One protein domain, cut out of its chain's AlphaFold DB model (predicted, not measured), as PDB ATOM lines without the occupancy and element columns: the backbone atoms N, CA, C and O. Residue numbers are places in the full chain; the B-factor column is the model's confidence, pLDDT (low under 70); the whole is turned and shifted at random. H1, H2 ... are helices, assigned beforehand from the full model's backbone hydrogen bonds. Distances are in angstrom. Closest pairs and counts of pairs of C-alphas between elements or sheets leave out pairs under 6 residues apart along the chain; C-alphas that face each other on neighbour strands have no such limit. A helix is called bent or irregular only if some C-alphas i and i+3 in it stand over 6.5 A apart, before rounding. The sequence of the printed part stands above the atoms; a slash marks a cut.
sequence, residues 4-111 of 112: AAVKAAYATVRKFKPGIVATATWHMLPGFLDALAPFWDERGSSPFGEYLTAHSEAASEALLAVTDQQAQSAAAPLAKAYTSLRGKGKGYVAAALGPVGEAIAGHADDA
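AT A GLANCE: This is residues 4 to 111 of the 112 residues of an uncharacterized protein of Gordonia hirsuta DSM 44140 = NBRC 16056 (UniProt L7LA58). What does the model look like? Helices H4 and H5a form a long hairpin, and arm H2b packs along H4. At one end H3 packs on H5b, past the bend in H5, while H1 meets H2a at a corner toward the other end. What is it made of? The printed part has 108 residues with five named helices, H1 to H5 in order, and no named strand: all helix. It is compact, radius of gyration of the C-alphas 14.7 A, and spans 43 by 27 by 25 A.

HOW THE PARTS SIT: How does the longest helix run? H5, residues 76 to 109, was assigned as one helix by its hydrogen bonds but is bent, C-alphas 95 and 98 being 7.5 A apart; H5a, to residue 95, and H5b, from 98, are about perpendicular at 89 degrees. H5a is irregular, C-alphas 84 and 87 being 7.0 A apart. What touches it? H4, residues 56 to 73, forms a hairpin with H5a at a shallow tilt of 10 degrees, closest C-alphas Ala 71 and Ala 79, 4.9 A. H3, residues 48 to 54, touches H5b, closest C-alphas Gly 49 and Gly 101, 3.8 A. What comes earlier? H2, residues 20 to 42, likewise assigned as one helix, is bent, C-alphas 27 and 30 being 7.2 A apart, into H2a, to 27, and H2b, from 30, itself irregular with C-alphas 35 and 38 7.1 A apart. H2b touches residues 59 to 66 of H4, closest C-alphas Ala 35 and Ala 62, 5.5 A; H1, residues 4 to 16, touches H2a only at the corner, closest C-alphas Arg 14 and Ile 20, 6.5 A. Are the backbones helical? Every O i to N i+4 pair is within hydrogen-bond range in H2a, H3 and H5b, against 8 of 9 in H1, 7 of 9 in H2b, 10 of 14 in H4 and 11 of 16 in H5a.

IN THESE COORDINATES: Where are the ends? H1 begins at C-alpha 4 (-30.389, 25.463, 27.568), and H5b ends at C-alpha 109 (-62.517, 10.314, 16.318). Which are longest? From first to last C-alpha H5a measures 28.2 A and H4 26.8 A.

THE WHOLE: How large is it? The two C-alphas farthest apart, of Lys 15 and Ser 45, are 43.6 A apart. Is it continuous and confident? The printed part has no cut, its four links are tight, and one residue, 111, has pLDDT under 70.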
ATOM      1  N   ALA A   4     -31.263  24.633  28.393       84.25
ATOM      2  CA  ALA A   4     -30.389  25.463  27.568       84.25
ATOM      3  C   ALA A   4     -29.646  24.655  26.491       84.25
ATOM      4  O   ALA A   4     -29.547  25.104  25.349       84.25
ATOM      5  N   ALA A   5     -29.169  23.451  26.821       76.94
ATOM      6  CA  ALA A   5     -28.459  22.608  25.866       76.94
ATOM      7  C   ALA A   5     -29.394  22.070  24.768       76.94
ATOM      8  O   ALA A   5     -29.031  22.082  23.592       76.94
ATOM      9  N   VAL A   6     -30.622  21.683  25.133       80.19
ATOM     10  CA  VAL A   6     -31.658  21.274  24.166       80.19
ATOM     11  C   VAL A   6     -32.017  22.436  23.238       80.19
ATOM     12  O   VAL A   6     -32.034  22.274  22.018       80.19
ATOM     13  N   LYS A   7     -32.216  23.639  23.792       84.50
ATOM     14  CA  LYS A   7     -32.499  24.851  23.009       84.50
ATOM     15  C   LYS A   7     -31.362  25.197  22.042       84.50
ATOM     16  O   LYS A   7     -31.631  25.566  20.900       84.50
ATOM     17  N   ALA A   8     -30.108  25.058  22.474       83.44
ATOM     18  CA  ALA A   8     -28.941  25.298  21.627       83.44
ATOM     19  C   ALA A   8     -28.856  24.287  20.470       83.44
ATOM     20  O   ALA A   8     -28.679  24.690  19.320       83.44
ATOM     21  N   ALA A   9     -29.051  22.995  20.747       77.25
ATOM     22  CA  ALA A   9     -29.076  21.964  19.709       77.25
ATOM     23  C   ALA A   9     -30.205  22.213  18.694       77.25
ATOM     24  O   ALA A   9     -29.971  22.197  17.485       77.25
ATOM     25  N   TYR A  10     -31.404  22.550  19.178       82.69
ATOM     26  CA  TYR A  10     -32.547  22.905  18.338       82.69
ATOM     27  C   TYR A  10     -32.263  24.119  17.437       82.69
ATOM     28  O   TYR A  10     -32.562  24.098  16.240       82.69
ATOM     29  N   ALA A  11     -31.638  25.170  17.978       84.50
ATOM     30  CA  ALA A  11     -31.250  26.346  17.201       84.50
ATOM     31  C   ALA A  11     -30.244  26.002  16.087       84.50
ATOM     32  O   ALA A  11     -30.363  26.521  14.977       84.50
ATOM     33  N   THR A  12     -29.292  25.105  16.354       80.06
ATOM     34  CA  THR A  12     -28.327  24.624  15.354       80.06
ATOM     35  C   THR A  12     -29.013  23.841  14.238       80.06
ATOM     36  O   THR A  12     -28.773  24.121  13.066       80.06
ATOM     37  N   VAL A  13     -29.925  22.923  14.580       80.38
ATOM     38  CA  VAL A  13     -30.695  22.155  13.585       80.38
ATOM     39  C   VAL A  13     -31.493  23.092  12.675       80.38
ATOM     40  O   VAL A  13     -31.442  22.959  11.455       80.38
ATOM     41  N   ARG A  14     -32.154  24.116  13.233       84.38
ATOM     42  CA  ARG A  14     -32.910  25.104  12.441       84.38
ATOM     43  C   ARG A  14     -32.059  25.906  11.451       84.38
ATOM     44  O   ARG A  14     -32.600  26.341  10.437       84.38
ATOM     45  N   LYS A  15     -30.766  26.110  11.723       84.81
ATOM     46  CA  LYS A  15     -29.845  26.800  10.800       84.81
ATOM     47  C   LYS A  15     -29.465  25.948   9.590       84.81
ATOM     48  O   LYS A  15     -29.094  26.515   8.571       84.81
ATOM     49  N   PHE A  16     -29.561  24.620   9.690       81.44
ATOM     50  CA  PHE A  16     -29.240  23.722   8.580       81.44
ATOM     51  C   PHE A  16     -30.230  23.884   7.422       81.44
ATOM     52  O   PHE A  16     -29.832  24.002   6.268       81.44
ATOM     53  N   LYS A  17     -31.528  23.924   7.738       83.19
ATOM     54  CA  LYS A  17     -32.588  24.248   6.783       83.19
ATOM     55  C   LYS A  17     -33.811  24.795   7.531       83.19
ATOM     56  O   LYS A  17     -34.297  24.134   8.456       83.19
ATOM     57  N   PRO A  18     -34.354  25.960   7.138       87.25
ATOM     58  CA  PRO A  18     -35.626  26.440   7.669       87.25
ATOM     59  C   PRO A  18     -36.724  25.383   7.494       87.25
ATOM     60  O   PRO A  18     -36.863  24.791   6.429       87.25
ATOM     61  N   GLY A  19     -37.480  25.111   8.558       89.44
ATOM     62  CA  GLY A  19     -38.553  24.111   8.532       89.44
ATOM     63  C   GLY A  19     -38.096  22.649   8.589       89.44
ATOM     64  O   GLY A  19     -38.946  21.766   8.502       89.44
ATOM     65  N   ILE A  20     -36.797  22.361   8.773       87.06
ATOM     66  CA  ILE A  20     -36.296  20.975   8.811       87.06
ATOM     67  C   ILE A  20     -36.971  20.118   9.879       87.06
ATOM     68  O   ILE A  20     -37.262  18.962   9.617       87.06
ATOM     69  N   VAL A  21     -37.262  20.688  11.051       87.88
ATOM     70  CA  VAL A  21     -37.902  19.950  12.147       87.88
ATOM     71  C   VAL A  21     -39.309  19.536  11.740       87.88
ATOM     72  O   VAL A  21     -39.600  18.352  11.751       87.88
ATOM     73  N   ALA A  22     -40.139  20.479  11.282       91.25
ATOM     74  CA  ALA A  22     -41.485  20.171  10.808       91.25
ATOM     75  C   ALA A  22     -41.461  19.166   9.647       91.25
ATOM     76  O   ALA A  22     -42.218  18.207   9.652       91.25
ATOM     77  N   THR A  23     -40.548  19.344   8.686       91.94
ATOM     78  CA  THR A  23     -40.400  18.424   7.546       91.94
ATOM     79  C   THR A  23     -40.041  17.011   8.008       91.94
ATOM     80  O   THR A  23     -40.641  16.048   7.548       91.94
ATOM     81  N   ALA A  24     -39.080  16.881   8.927       90.81
ATOM     82  CA  ALA A  24     -38.669  15.592   9.466       90.81
ATOM     83  C   ALA A  24     -39.791  14.947  10.288       90.81
ATOM     84  O   ALA A  24     -40.049  13.761  10.125       90.81
ATOM     85  N   THR A  25     -40.489  15.718  11.126       92.25
ATOM     86  CA  THR A  25     -41.646  15.229  11.886       92.25
ATOM     87  C   THR A  25     -42.738  14.713  10.955       92.25
ATOM     88  O   THR A  25     -43.194  13.594  11.150       92.25
ATOM     89  N   TRP A  26     -43.103  15.464   9.910       93.88
ATOM     90  CA  TRP A  26     -44.078  15.012   8.911       93.88
ATOM     91  C   TRP A  26     -43.627  13.753   8.175       93.88
ATOM     92  O   TRP A  26     -44.427  12.852   7.955       93.88
ATOM     93  N   HIS A  27     -42.346  13.673   7.822       94.06
ATOM     94  CA  HIS A  27     -41.791  12.506   7.145       94.06
ATOM     95  C   HIS A  27     -41.815  11.245   8.021       94.06
ATOM     96  O   HIS A  27     -42.108  10.164   7.521       94.06
ATOM     97  N   MET A  28     -41.533  11.384   9.319       96.38
ATOM     98  CA  MET A  28     -41.513  10.270  10.274       96.38
ATOM     99  C   MET A  28     -42.895   9.932  10.841       96.38
ATOM    100  O   MET A  28     -43.041   8.887  11.470       96.38
ATOM    101  N   LEU A  29     -43.904  10.786  10.627       96.12
ATOM    102  CA  LEU A  29     -45.238  10.617  11.202       96.12
ATOM    103  C   LEU A  29     -45.855   9.238  10.908       96.12
ATOM    104  O   LEU A  29     -46.303   8.624  11.872       96.12
ATOM    105  N   PRO A  30     -45.825   8.696   9.673       96.44
ATOM    106  CA  PRO A  30     -46.337   7.349   9.418       96.44
ATOM    107  C   PRO A  30     -45.654   6.284  10.285       96.44
ATOM    108  O   PRO A  30     -46.330   5.499  10.933       96.44
ATOM    109  N   GLY A  31     -44.321   6.331  10.399       97.88
ATOM    110  CA  GLY A  31     -43.573   5.391  11.236       97.88
ATOM    111  C   GLY A  31     -43.881   5.536  12.727       97.88
ATOM    112  O   GLY A  31     -43.915   4.542  13.445       97.88
ATOM    113  N   PHE A  32     -44.144   6.756  13.208       97.88
ATOM    114  CA  PHE A  32     -44.611   6.954  14.583       97.88
ATOM    115  C   PHE A  32     -45.999   6.358  14.811       97.88
ATOM    116  O   PHE A  32     -46.221   5.765  15.862       97.88
ATOM    117  N   LEU A  33     -46.916   6.496  13.852       97.25
ATOM    118  CA  LEU A  33     -48.246   5.894  13.948       97.25
ATOM    119  C   LEU A  33     -48.157   4.364  13.932       97.25
ATOM    120  O   LEU A  33     -48.751   3.730  14.800       97.25
ATOM    121  N   ASP A  34     -47.343   3.785  13.048       98.06
ATOM    122  CA  ASP A  34     -47.091   2.338  13.014       98.06
ATOM    123  C   ASP A  34     -46.499   1.836  14.343       98.06
ATOM    124  O   ASP A  34     -46.916   0.808  14.873       98.06
ATOM    125  N   ALA A  35     -45.556   2.584  14.923       98.25
ATOM    126  CA  ALA A  35     -44.949   2.254  16.213       98.25
ATOM    127  C   ALA A  35     -45.935   2.362  17.391       98.25
ATOM    128  O   ALA A  35     -45.768   1.670  18.397       98.25
ATOM    129  N   LEU A  36     -46.943   3.231  17.285       98.19
ATOM    130  CA  LEU A  36     -47.967   3.437  18.310       98.19
ATOM    131  C   LEU A  36     -49.210   2.554  18.125       98.19
ATOM    132  O   LEU A  36     -49.972   2.408  19.079       98.19
ATOM    133  N   ALA A  37     -49.407   1.944  16.954       97.56
ATOM    134  CA  ALA A  37     -50.575   1.117  16.658       97.56
ATOM    135  C   ALA A  37     -50.802  -0.026  17.673       97.56
ATOM    136  O   ALA A  37     -51.928  -0.149  18.153       97.56
ATOM    137  N   PRO A  38     -49.777  -0.781  18.128       98.12
ATOM    138  CA  PRO A  38     -49.984  -1.805  19.157       98.12
ATOM    139  C   PRO A  38     -50.520  -1.225  20.473       98.12
ATOM    140  O   PRO A  38     -51.428  -1.780  21.081       98.12
ATOM    141  N   PHE A  39     -50.024  -0.052  20.883       98.19
ATOM    142  CA  PHE A  39     -50.498   0.626  22.092       98.19
ATOM    143  C   PHE A  39     -51.934   1.124  21.942       98.19
ATOM    144  O   PHE A  39     -52.668   1.194  22.926       98.19
ATOM    145  N   TRP A  40     -52.331   1.515  20.730       97.31
ATOM    146  CA  TRP A  40     -53.711   1.884  20.448       97.31
ATOM    147  C   TRP A  40     -54.621   0.675  20.652       97.31
ATOM    148  O   TRP A  40     -55.581   0.769  21.414       97.31
ATOM    149  N   ASP A  41     -54.294  -0.461  20.046       96.69
ATOM    150  CA  ASP A  41     -55.126  -1.666  20.100       96.69
ATOM    151  C   ASP A  41     -55.209  -2.262  21.516       96.69
ATOM    152  O   ASP A  41     -56.272  -2.714  21.950       96.69
ATOM    153  N   GLU A  42     -54.118  -2.203  22.282       97.19
ATOM    154  CA  GLU A  42     -54.033  -2.763  23.636       97.19
ATOM    155  C   GLU A  42     -54.675  -1.883  24.726       97.19
ATOM    156  O   GLU A  42     -54.903  -2.358  25.843       97.19
ATOM    157  N   ARG A  43     -55.018  -0.616  24.434       96.56
ATOM    158  CA  ARG A  43     -55.509   0.335  25.457       96.56
ATOM    159  C   ARG A  43     -56.846  -0.050  26.097       96.56
ATOM    160  O   ARG A  43     -57.197   0.457  27.170       96.56
ATOM    161  N   GLY A  44     -57.626  -0.895  25.418       94.12
ATOM    162  CA  GLY A  44     -59.004  -1.200  25.786       94.12
ATOM    163  C   GLY A  44     -59.857   0.072  25.836       94.12
ATOM    164  O   GLY A  44     -59.938   0.814  24.862       94.12
ATOM    165  N   SER A  45     -60.482   0.335  26.985       94.00
ATOM    166  CA  SER A  45     -61.301   1.534  27.215       94.00
ATOM    167  C   SER A  45     -60.527   2.729  27.788       94.00
ATOM    168  O   SER A  45     -61.141   3.751  28.088       94.00
ATOM    169  N   SER A  46     -59.215   2.607  28.006       96.88
ATOM    170  CA  SER A  46     -58.410   3.691  28.582       96.88
ATOM    171  C   SER A  46     -58.238   4.841  27.578       96.88
ATOM    172  O   SER A  46     -57.973   4.570  26.400       96.88
ATOM    173  N   PRO A  47     -58.310   6.116  28.009       97.06
ATOM    174  CA  PRO A  47     -57.912   7.241  27.169       97.06
ATOM    175  C   PRO A  47     -56.480   7.049  26.660       97.06
ATOM    176  O   PRO A  47     -55.584   6.685  27.423       97.06
ATOM    177  N   PHE A  48     -56.245   7.285  25.367       97.75
ATOM    178  CA  PHE A  48     -54.978   6.891  24.749       97.75
ATOM    179  C   PHE A  48     -53.763   7.609  25.360       97.75
ATOM    180  O   PHE A  48     -52.746   6.974  25.631       97.75
ATOM    181  N   GLY A  49     -53.884   8.905  25.671       97.56
ATOM    182  CA  GLY A  49     -52.833   9.661  26.364       97.56
ATOM    183  C   GLY A  49     -52.488   9.104  27.753       97.56
ATOM    184  O   GLY A  49     -51.309   8.993  28.107       97.56
ATOM    185  N   GLU A  50     -53.495   8.688  28.525       98.19
ATOM    186  CA  GLU A  50     -53.290   8.058  29.836       98.19
ATOM    187  C   GLU A  50     -52.600   6.698  29.692       98.19
ATOM    188  O   GLU A  50     -51.636   6.410  30.408       98.19
ATOM    189  N   TYR A  51     -53.032   5.895  28.716       98.44
ATOM    190  CA  TYR A  51     -52.442   4.589  28.439       98.44
ATOM    191  C   TYR A  51     -50.960   4.698  28.048       98.44
ATOM    192  O   TYR A  51     -50.117   4.011  28.633       98.44
ATOM    193  N   LEU A  52     -50.614   5.620  27.137       98.44
ATOM    194  CA  LEU A  52     -49.219   5.873  26.758       98.44
ATOM    195  C   LEU A  52     -48.378   6.364  27.941       98.44
ATOM    196  O   LEU A  52     -47.220   5.971  28.069       98.44
ATOM    197  N   THR A  53     -48.941   7.188  28.827       98.25
ATOM    198  CA  THR A  53     -48.237   7.656  30.032       98.25
ATOM    199  C   THR A  53     -47.934   6.496  30.984       98.25
ATOM    200  O   THR A  53     -46.809   6.375  31.479       98.25
ATOM    201  N   ALA A  54     -48.900   5.595  31.189       98.25
ATOM    202  CA  ALA A  54     -48.715   4.386  31.992       98.25
ATOM    203  C   ALA A  54     -47.680   3.417  31.382       98.25
ATOM    204  O   ALA A  54     -46.981   2.728  32.120       98.25
ATOM    205  N   HIS A  55     -47.529   3.414  30.054       98.25
ATOM    206  CA  HIS A  55     -46.605   2.548  29.304       98.25
ATOM    207  C   HIS A  55     -45.410   3.339  28.748       98.25
ATOM    208  O   HIS A  55     -44.817   2.980  27.725       98.25
ATOM    209  N   SER A  56     -45.049   4.430  29.432       97.81
ATOM    210  CA  SER A  56     -44.162   5.462  28.891       97.81
ATOM    211  C   SER A  56     -42.784   4.963  28.490       97.81
ATOM    212  O   SER A  56     -42.197   5.485  27.541       97.81
ATOM    213  N   GLU A  57     -42.264   3.941  29.166       97.00
ATOM    214  CA  GLU A  57     -40.975   3.360  28.825       97.00
ATOM    215  C   GLU A  57     -40.988   2.710  27.436       97.00
ATOM    216  O   GLU A  57     -40.149   3.048  26.596       97.00
ATOM    217  N   ALA A  58     -41.952   1.820  27.198       97.94
ATOM    218  CA  ALA A  58     -42.086   1.079  25.950       97.94
ATOM    219  C   ALA A  58     -42.510   2.002  24.801       97.94
ATOM    220  O   ALA A  58     -41.890   1.980  23.738       97.94
ATOM    221  N   ALA A  59     -43.490   2.879  25.038       98.12
ATOM    222  CA  ALA A  59     -43.956   3.836  24.036       98.12
ATOM    223  C   ALA A  59     -42.844   4.810  23.609       98.12
ATOM    224  O   ALA A  59     -42.684   5.105  22.424       98.12
ATOM    225  N   SER A  60     -42.014   5.271  24.555       97.88
ATOM    226  CA  SER A  60     -40.885   6.148  24.223       97.88
ATOM    227  C   SER A  60     -39.819   5.438  23.396       97.88
ATOM    228  O   SER A  60     -39.288   6.042  22.468       97.88
ATOM    229  N   GLU A  61     -39.480   4.186  23.713       97.19
ATOM    230  CA  GLU A  61     -38.512   3.433  22.901       97.19
ATOM    231  C   GLU A  61     -39.055   3.125  21.506       97.19
ATOM    232  O   GLU A  61     -38.305   3.251  20.540       97.19
ATOM    233  N   ALA A  62     -40.349   2.811  21.376       98.00
ATOM    234  CA  ALA A  62     -40.987   2.590  20.081       98.00
ATOM    235  C   ALA A  62     -40.882   3.834  19.179       98.00
ATOM    236  O   ALA A  62     -40.431   3.746  18.037       98.00
ATOM    237  N   LEU A  63     -41.190   5.020  19.715       97.56
ATOM    238  CA  LEU A  63     -41.029   6.282  18.988       97.56
ATOM    239  C   LEU A  63     -39.560   6.594  18.677       97.56
ATOM    240  O   LEU A  63     -39.228   7.059  17.585       97.56
ATOM    241  N   LEU A  64     -38.649   6.345  19.618       96.50
ATOM    242  CA  LEU A  64     -37.233   6.608  19.386       96.50
ATOM    243  C   LEU A  64     -36.641   5.677  18.328       96.50
ATOM    244  O   LEU A  64     -35.838   6.160  17.533       96.50
ATOM    245  N   ALA A  65     -37.085   4.422  18.237       97.06
ATOM    246  CA  ALA A  65     -36.646   3.483  17.206       97.06
ATOM    247  C   ALA A  65     -36.902   4.013  15.781       97.06
ATOM    248  O   ALA A  65     -36.049   3.866  14.904       97.06
ATOM    249  N   VAL A  66     -38.015   4.724  15.559       97.56
ATOM    250  CA  VAL A  66     -38.305   5.394  14.275       97.56
ATOM    251  C   VAL A  66     -37.248   6.459  13.967       97.56
ATOM    252  O   VAL A  66     -36.716   6.534  12.858       97.56
ATOM    253  N   THR A  67     -36.882   7.267  14.965       95.12
ATOM    254  CA  THR A  67     -35.826   8.280  14.799       95.12
ATOM    255  C   THR A  67     -34.427   7.670  14.663       95.12
ATOM    256  O   THR A  67     -33.604   8.212  13.922       95.12
ATOM    257  N   ASP A  68     -34.167   6.532  15.316       95.38
ATOM    258  CA  ASP A  68     -32.922   5.770  15.185       95.38
ATOM    259  C   ASP A  68     -32.776   5.266  13.739       95.38
ATOM    260  O   ASP A  68     -31.718   5.425  13.128       95.38
ATOM    261  N   GLN A  69     -33.852   4.731  13.151       95.56
ATOM    262  CA  GLN A  69     -33.888   4.318  11.747       95.56
ATOM    263  C   GLN A  69     -33.690   5.507  10.799       95.56
ATOM    264  O   GLN A  69     -32.886   5.428   9.867       95.56
ATOM    265  N   GLN A  70     -34.353   6.637  11.054       93.56
ATOM    266  CA  GLN A  70     -34.192   7.843  10.239       93.56
ATOM    267  C   GLN A  70     -32.747   8.366  10.247       93.56
ATOM    268  O   GLN A  70     -32.254   8.864   9.231       93.56
ATOM    269  N   ALA A  71     -32.055   8.265  11.384       93.06
ATOM    270  CA  ALA A  71     -30.675   8.717  11.513       93.06
ATOM    271  C   ALA A  71     -29.695   7.912  10.639       93.06
ATOM    272  O   ALA A  71     -28.666   8.461  10.246       93.06
ATOM    273  N   GLN A  72     -30.018   6.662  10.287       94.25
ATOM    274  CA  GLN A  72     -29.165   5.806   9.446       94.25
ATOM    275  C   GLN A  72     -29.046   6.317   8.004       94.25
ATOM    276  O   GLN A  72     -28.020   6.105   7.361       94.25
ATOM    277  N   SER A  73     -30.072   7.011   7.501       91.62
ATOM    278  CA  SER A  73     -30.098   7.601   6.155       91.62
ATOM    279  C   SER A  73     -29.903   9.123   6.153       91.62
ATOM    280  O   SER A  73     -29.888   9.754   5.094       91.62
ATOM    281  N   ALA A  74     -29.746   9.738   7.328       89.38
ATOM    282  CA  ALA A  74     -29.551  11.174   7.465       89.38
ATOM    283  C   ALA A  74     -28.128  11.617   7.082       89.38
ATOM    284  O   ALA A  74     -27.151  10.882   7.214       89.38
ATOM    285  N   ALA A  75     -27.986  12.886   6.687       88.88
ATOM    286  CA  ALA A  75     -26.673  13.498   6.503       88.88
ATOM    287  C   ALA A  75     -25.837  13.400   7.795       88.88
ATOM    288  O   ALA A  75     -26.348  13.660   8.887       88.88
ATOM    289  N   ALA A  76     -24.539  13.098   7.675       89.69
ATOM    290  CA  ALA A  76     -23.663  12.821   8.820       89.69
ATOM    291  C   ALA A  76     -23.720  13.865   9.966       89.69
ATOM    292  O   ALA A  76     -23.740  13.457  11.131       89.69
ATOM    293  N   PRO A  77     -23.808  15.190   9.710       83.81
ATOM    294  CA  PRO A  77     -23.971  16.175  10.783       83.81
ATOM    295  C   PRO A  77     -25.283  16.020  11.568       83.81
ATOM    296  O   PRO A  77     -25.291  16.203  12.786       83.81
ATOM    297  N   LEU A  78     -26.378  15.657  10.892       84.62
ATOM    298  CA  LEU A  78     -27.686  15.432  11.510       84.62
ATOM    299  C   LEU A  78     -27.688  14.135  12.322       84.62
ATOM    300  O   LEU A  78     -28.104  14.149  13.479       84.62
ATOM    301  N   ALA A  79     -27.142  13.051  11.761       90.31
ATOM    302  CA  ALA A  79     -27.000  11.773  12.458       90.31
ATOM    303  C   ALA A  79     -26.153  11.912  13.739       90.31
ATOM    304  O   ALA A  79     -26.516  11.410  14.807       90.31
ATOM    305  N   LYS A  80     -25.050  12.674  13.672       87.00
ATOM    306  CA  LYS A  80     -24.189  12.955  14.831       87.00
ATOM    307  C   LYS A  80     -24.897  13.797  15.894       87.00
ATOM    308  O   LYS A  80     -24.784  13.497  17.084       87.00
ATOM    309  N   ALA A  81     -25.637  14.830  15.483       84.06
ATOM    310  CA  ALA A  81     -26.425  15.646  16.404       84.06
ATOM    311  C   ALA A  81     -27.499  14.807  17.113       84.06
ATOM    312  O   ALA A  81     -27.605  14.868  18.338       84.06
ATOM    313  N   TYR A  82     -28.225  13.973  16.365       88.44
ATOM    314  CA  TYR A  82     -29.211  13.044  16.909       88.44
ATOM    315  C   TYR A  82     -28.599  12.085  17.936       88.44
ATOM    316  O   TYR A  82     -29.046  12.052  19.081       88.44
ATOM    317  N   THR A  83     -27.522  11.381  17.572       88.94
ATOM    318  CA  THR A  83     -26.854  10.403  18.451       88.94
ATOM    319  C   THR A  83     -26.429  11.036  19.782       88.94
ATOM    320  O   THR A  83     -26.564  10.424  20.840       88.94
ATOM    321  N   SER A  84     -25.985  12.300  19.760       84.69
ATOM    322  CA  SER A  84     -25.609  13.039  20.975       84.69
ATOM    323  C   SER A  84     -26.788  13.334  21.916       84.69
ATOM    324  O   SER A  84     -26.600  13.479  23.127       84.69
ATOM    325  N   LEU A  85     -28.003  13.420  21.366       85.12
ATOM    326  CA  LEU A  85     -29.237  13.706  22.097       85.12
ATOM    327  C   LEU A  85     -29.992  12.433  22.495       85.12
ATOM    328  O   LEU A  85     -30.627  12.431  23.549       85.12
ATOM    329  N   ARG A  86     -29.897  11.355  21.705       88.50
ATOM    330  CA  ARG A  86     -30.654  10.099  21.864       88.50
ATOM    331  C   ARG A  86     -30.638   9.562  23.294       88.50
ATOM    332  O   ARG A  86     -31.700   9.315  23.860       88.50
ATOM    333  N   GLY A  87     -29.462   9.490  23.919       82.56
ATOM    334  CA  GLY A  87     -29.318   8.972  25.288       82.56
ATOM    335  C   GLY A  87     -30.101   9.750  26.356       82.56
ATOM    336  O   GLY A  87     -30.384   9.215  27.420       82.56
ATOM    337  N   LYS A  88     -30.474  11.009  26.093       83.12
ATOM    338  CA  LYS A  88     -31.287  11.844  26.999       83.12
ATOM    339  C   LYS A  88     -32.673  12.162  26.428       83.12
ATOM    340  O   LYS A  88     -33.508  12.697  27.151       83.12
ATOM    341  N   GLY A  89     -32.913  11.838  25.157       86.38
ATOM    342  CA  GLY A  89     -34.152  12.116  24.436       86.38
ATOM    343  C   GLY A  89     -35.358  11.395  25.027       86.38
ATOM    344  O   GLY A  89     -36.423  11.997  25.122       86.38
ATOM    345  N   LYS A  90     -35.173  10.162  25.521       92.19
ATOM    346  CA  LYS A  90     -36.249   9.337  26.097       92.19
ATOM    347  C   LYS A  90     -37.056  10.048  27.173       92.19
ATOM    348  O   LYS A  90     -38.275  10.018  27.121       92.19
ATOM    349  N   GLY A  91     -36.398  10.750  28.097       92.25
ATOM    350  CA  GLY A  91     -37.102  11.477  29.157       92.25
ATOM    351  C   GLY A  91     -38.013  12.590  28.625       92.25
ATOM    352  O   GLY A  91     -39.088  12.812  29.171       92.25
ATOM    353  N   TYR A  92     -37.616  13.263  27.540       91.62
ATOM    354  CA  TYR A  92     -38.451  14.284  26.903       91.62
ATOM    355  C   TYR A  92     -39.617  13.675  26.127       91.62
ATOM    356  O   TYR A  92     -40.708  14.232  26.162       91.62
ATOM    357  N   VAL A  93     -39.393  12.540  25.455       95.06
ATOM    358  CA  VAL A  93     -40.461  11.802  24.765       95.06
ATOM    359  C   VAL A  93     -41.493  11.320  25.780       95.06
ATOM    360  O   VAL A  93     -42.666  11.637  25.628       95.06
ATOM    361  N   ALA A  94     -41.052  10.674  26.862       96.56
ATOM    362  CA  ALA A  94     -41.924  10.177  27.923       96.56
ATOM    363  C   ALA A  94     -42.807  11.283  28.522       96.56
ATOM    364  O   ALA A  94     -44.010  11.098  28.680       96.56
ATOM    365  N   ALA A  95     -42.228  12.458  28.789       95.88
ATOM    366  CA  ALA A  95     -42.961  13.607  29.322       95.88
ATOM    367  C   ALA A  95     -44.006  14.189  28.349       95.88
ATOM    368  O   ALA A  95     -44.883  14.933  28.781       95.88
ATOM    369  N   ALA A  96     -43.909  13.884  27.053       96.56
ATOM    370  CA  ALA A  96     -44.809  14.385  26.016       96.56
ATOM    371  C   ALA A  96     -45.896  13.377  25.598       96.56
ATOM    372  O   ALA A  96     -46.778  13.740  24.823       96.56
ATOM    373  N   LEU A  97     -45.855  12.131  26.088       98.12
ATOM    374  CA  LEU A  97     -46.734  11.054  25.614       98.12
ATOM    375  C   LEU A  97     -48.225  11.310  25.850       98.12
ATOM    376  O   LEU A  97     -49.020  11.012  24.965       98.12
ATOM    377  N   GLY A  98     -48.601  11.885  26.997       98.12
ATOM    378  CA  GLY A  98     -50.000  12.208  27.306       98.12
ATOM    379  C   GLY A  98     -50.637  13.107  26.239       98.12
ATOM    380  O   GLY A  98     -51.519  12.642  25.516       98.12
ATOM    381  N   PRO A  99     -50.129  14.341  26.043       97.75
ATOM    382  CA  PRO A  99     -50.629  15.246  25.008       97.75
ATOM    383  C   PRO A  99     -50.535  14.687  23.580       97.75
ATOM    384  O   PRO A  99     -51.377  14.998  22.740       97.75
ATOM    385  N   VAL A 100     -49.526  13.857  23.276       96.44
ATOM    386  CA  VAL A 100     -49.427  13.178  21.969       96.44
ATOM    387  C   VAL A 100     -50.582  12.198  21.775       96.44
ATOM    388  O   VAL A 100     -51.213  12.208  20.719       96.44
ATOM    389  N   GLY A 101     -50.886  11.377  22.781       97.25
ATOM    390  CA  GLY A 101     -52.003  10.438  22.719       97.25
ATOM    391  C   GLY A 101     -53.359  11.141  22.631       97.25
ATOM    392  O   GLY A 101     -54.216  10.697  21.875       97.25
ATOM    393  N   GLU A 102     -53.538  12.263  23.333       97.25
ATOM    394  CA  GLU A 102     -54.740  13.107  23.227       97.25
ATOM    395  C   GLU A 102     -54.930  13.659  21.807       97.25
ATOM    396  O   GLU A 102     -56.024  13.569  21.251       97.25
ATOM    397  N   ALA A 103     -53.863  14.178  21.193       95.94
ATOM    398  CA  ALA A 103     -53.921  14.705  19.832       95.94
ATOM    399  C   ALA A 103     -54.248  13.616  18.795       95.94
ATOM    400  O   ALA A 103     -55.037  13.850  17.882       95.94
ATOM    401  N   ILE A 104     -53.660  12.422  18.939       95.19
ATOM    402  CA  ILE A 104     -53.947  11.284  18.054       95.19
ATOM    403  C   ILE A 104     -55.402  10.836  18.209       95.19
ATOM    404  O   ILE A 104     -56.080  10.648  17.203       95.19
ATOM    405  N   ALA A 105     -55.887  10.700  19.448       94.44
ATOM    406  CA  ALA A 105     -57.264  10.296  19.712       94.44
ATOM    407  C   ALA A 105     -58.271  11.281  19.103       94.44
ATOM    408  O   ALA A 105     -59.170  10.850  18.389       94.44
ATOM    409  N   GLY A 106     -58.055  12.591  19.278       94.44
ATOM    410  CA  GLY A 106     -58.930  13.609  18.692       94.44
ATOM    411  C   GLY A 106     -59.051  13.501  17.167       94.44
ATOM    412  O   GLY A 106     -60.144  13.615  16.629       94.44
ATOM    413  N   HIS A 107     -57.955  13.205  16.463       92.19
ATOM    414  CA  HIS A 107     -57.987  13.021  15.009       92.19
ATOM    415  C   HIS A 107     -58.534  11.664  14.552       92.19
ATOM    416  O   HIS A 107     -59.027  11.560  13.430       92.19
ATOM    417  N   ALA A 108     -58.425  10.623  15.378       87.44
ATOM    418  CA  ALA A 108     -59.014   9.322  15.082       87.44
ATOM    419  C   ALA A 108     -60.546   9.376  15.166       87.44
ATOM    420  O   ALA A 108     -61.219   8.784  14.325       87.44
ATOM    421  N   ASP A 109     -61.077  10.128  16.131       77.50
ATOM    422  CA  ASP A 109     -62.517  10.314  16.318       77.50
ATOM    423  C   ASP A 109     -63.137  11.178  15.203       77.50
ATOM    424  O   ASP A 109     -64.252  10.907  14.770       77.50
ATOM    425  N   ASP A 110     -62.399  12.163  14.674       71.88
ATOM    426  CA  ASP A 110     -62.823  12.983  13.523       71.88
ATOM    427  C   ASP A 110     -62.888  12.196  12.194       71.88
ATOM    428  O   ASP A 110     -63.509  12.647  11.228       71.88
ATOM    429  N   ALA A 111     -62.200  11.053  12.110       60.41
ATOM    430  CA  ALA A 111     -62.122  10.218  10.910       60.41
ATOM    431  C   ALA A 111     -63.187   9.101  10.860       60.41
ATOM    432  O   ALA A 111     -63.231   8.368   9.865       60.41
TER     433      ALA A 111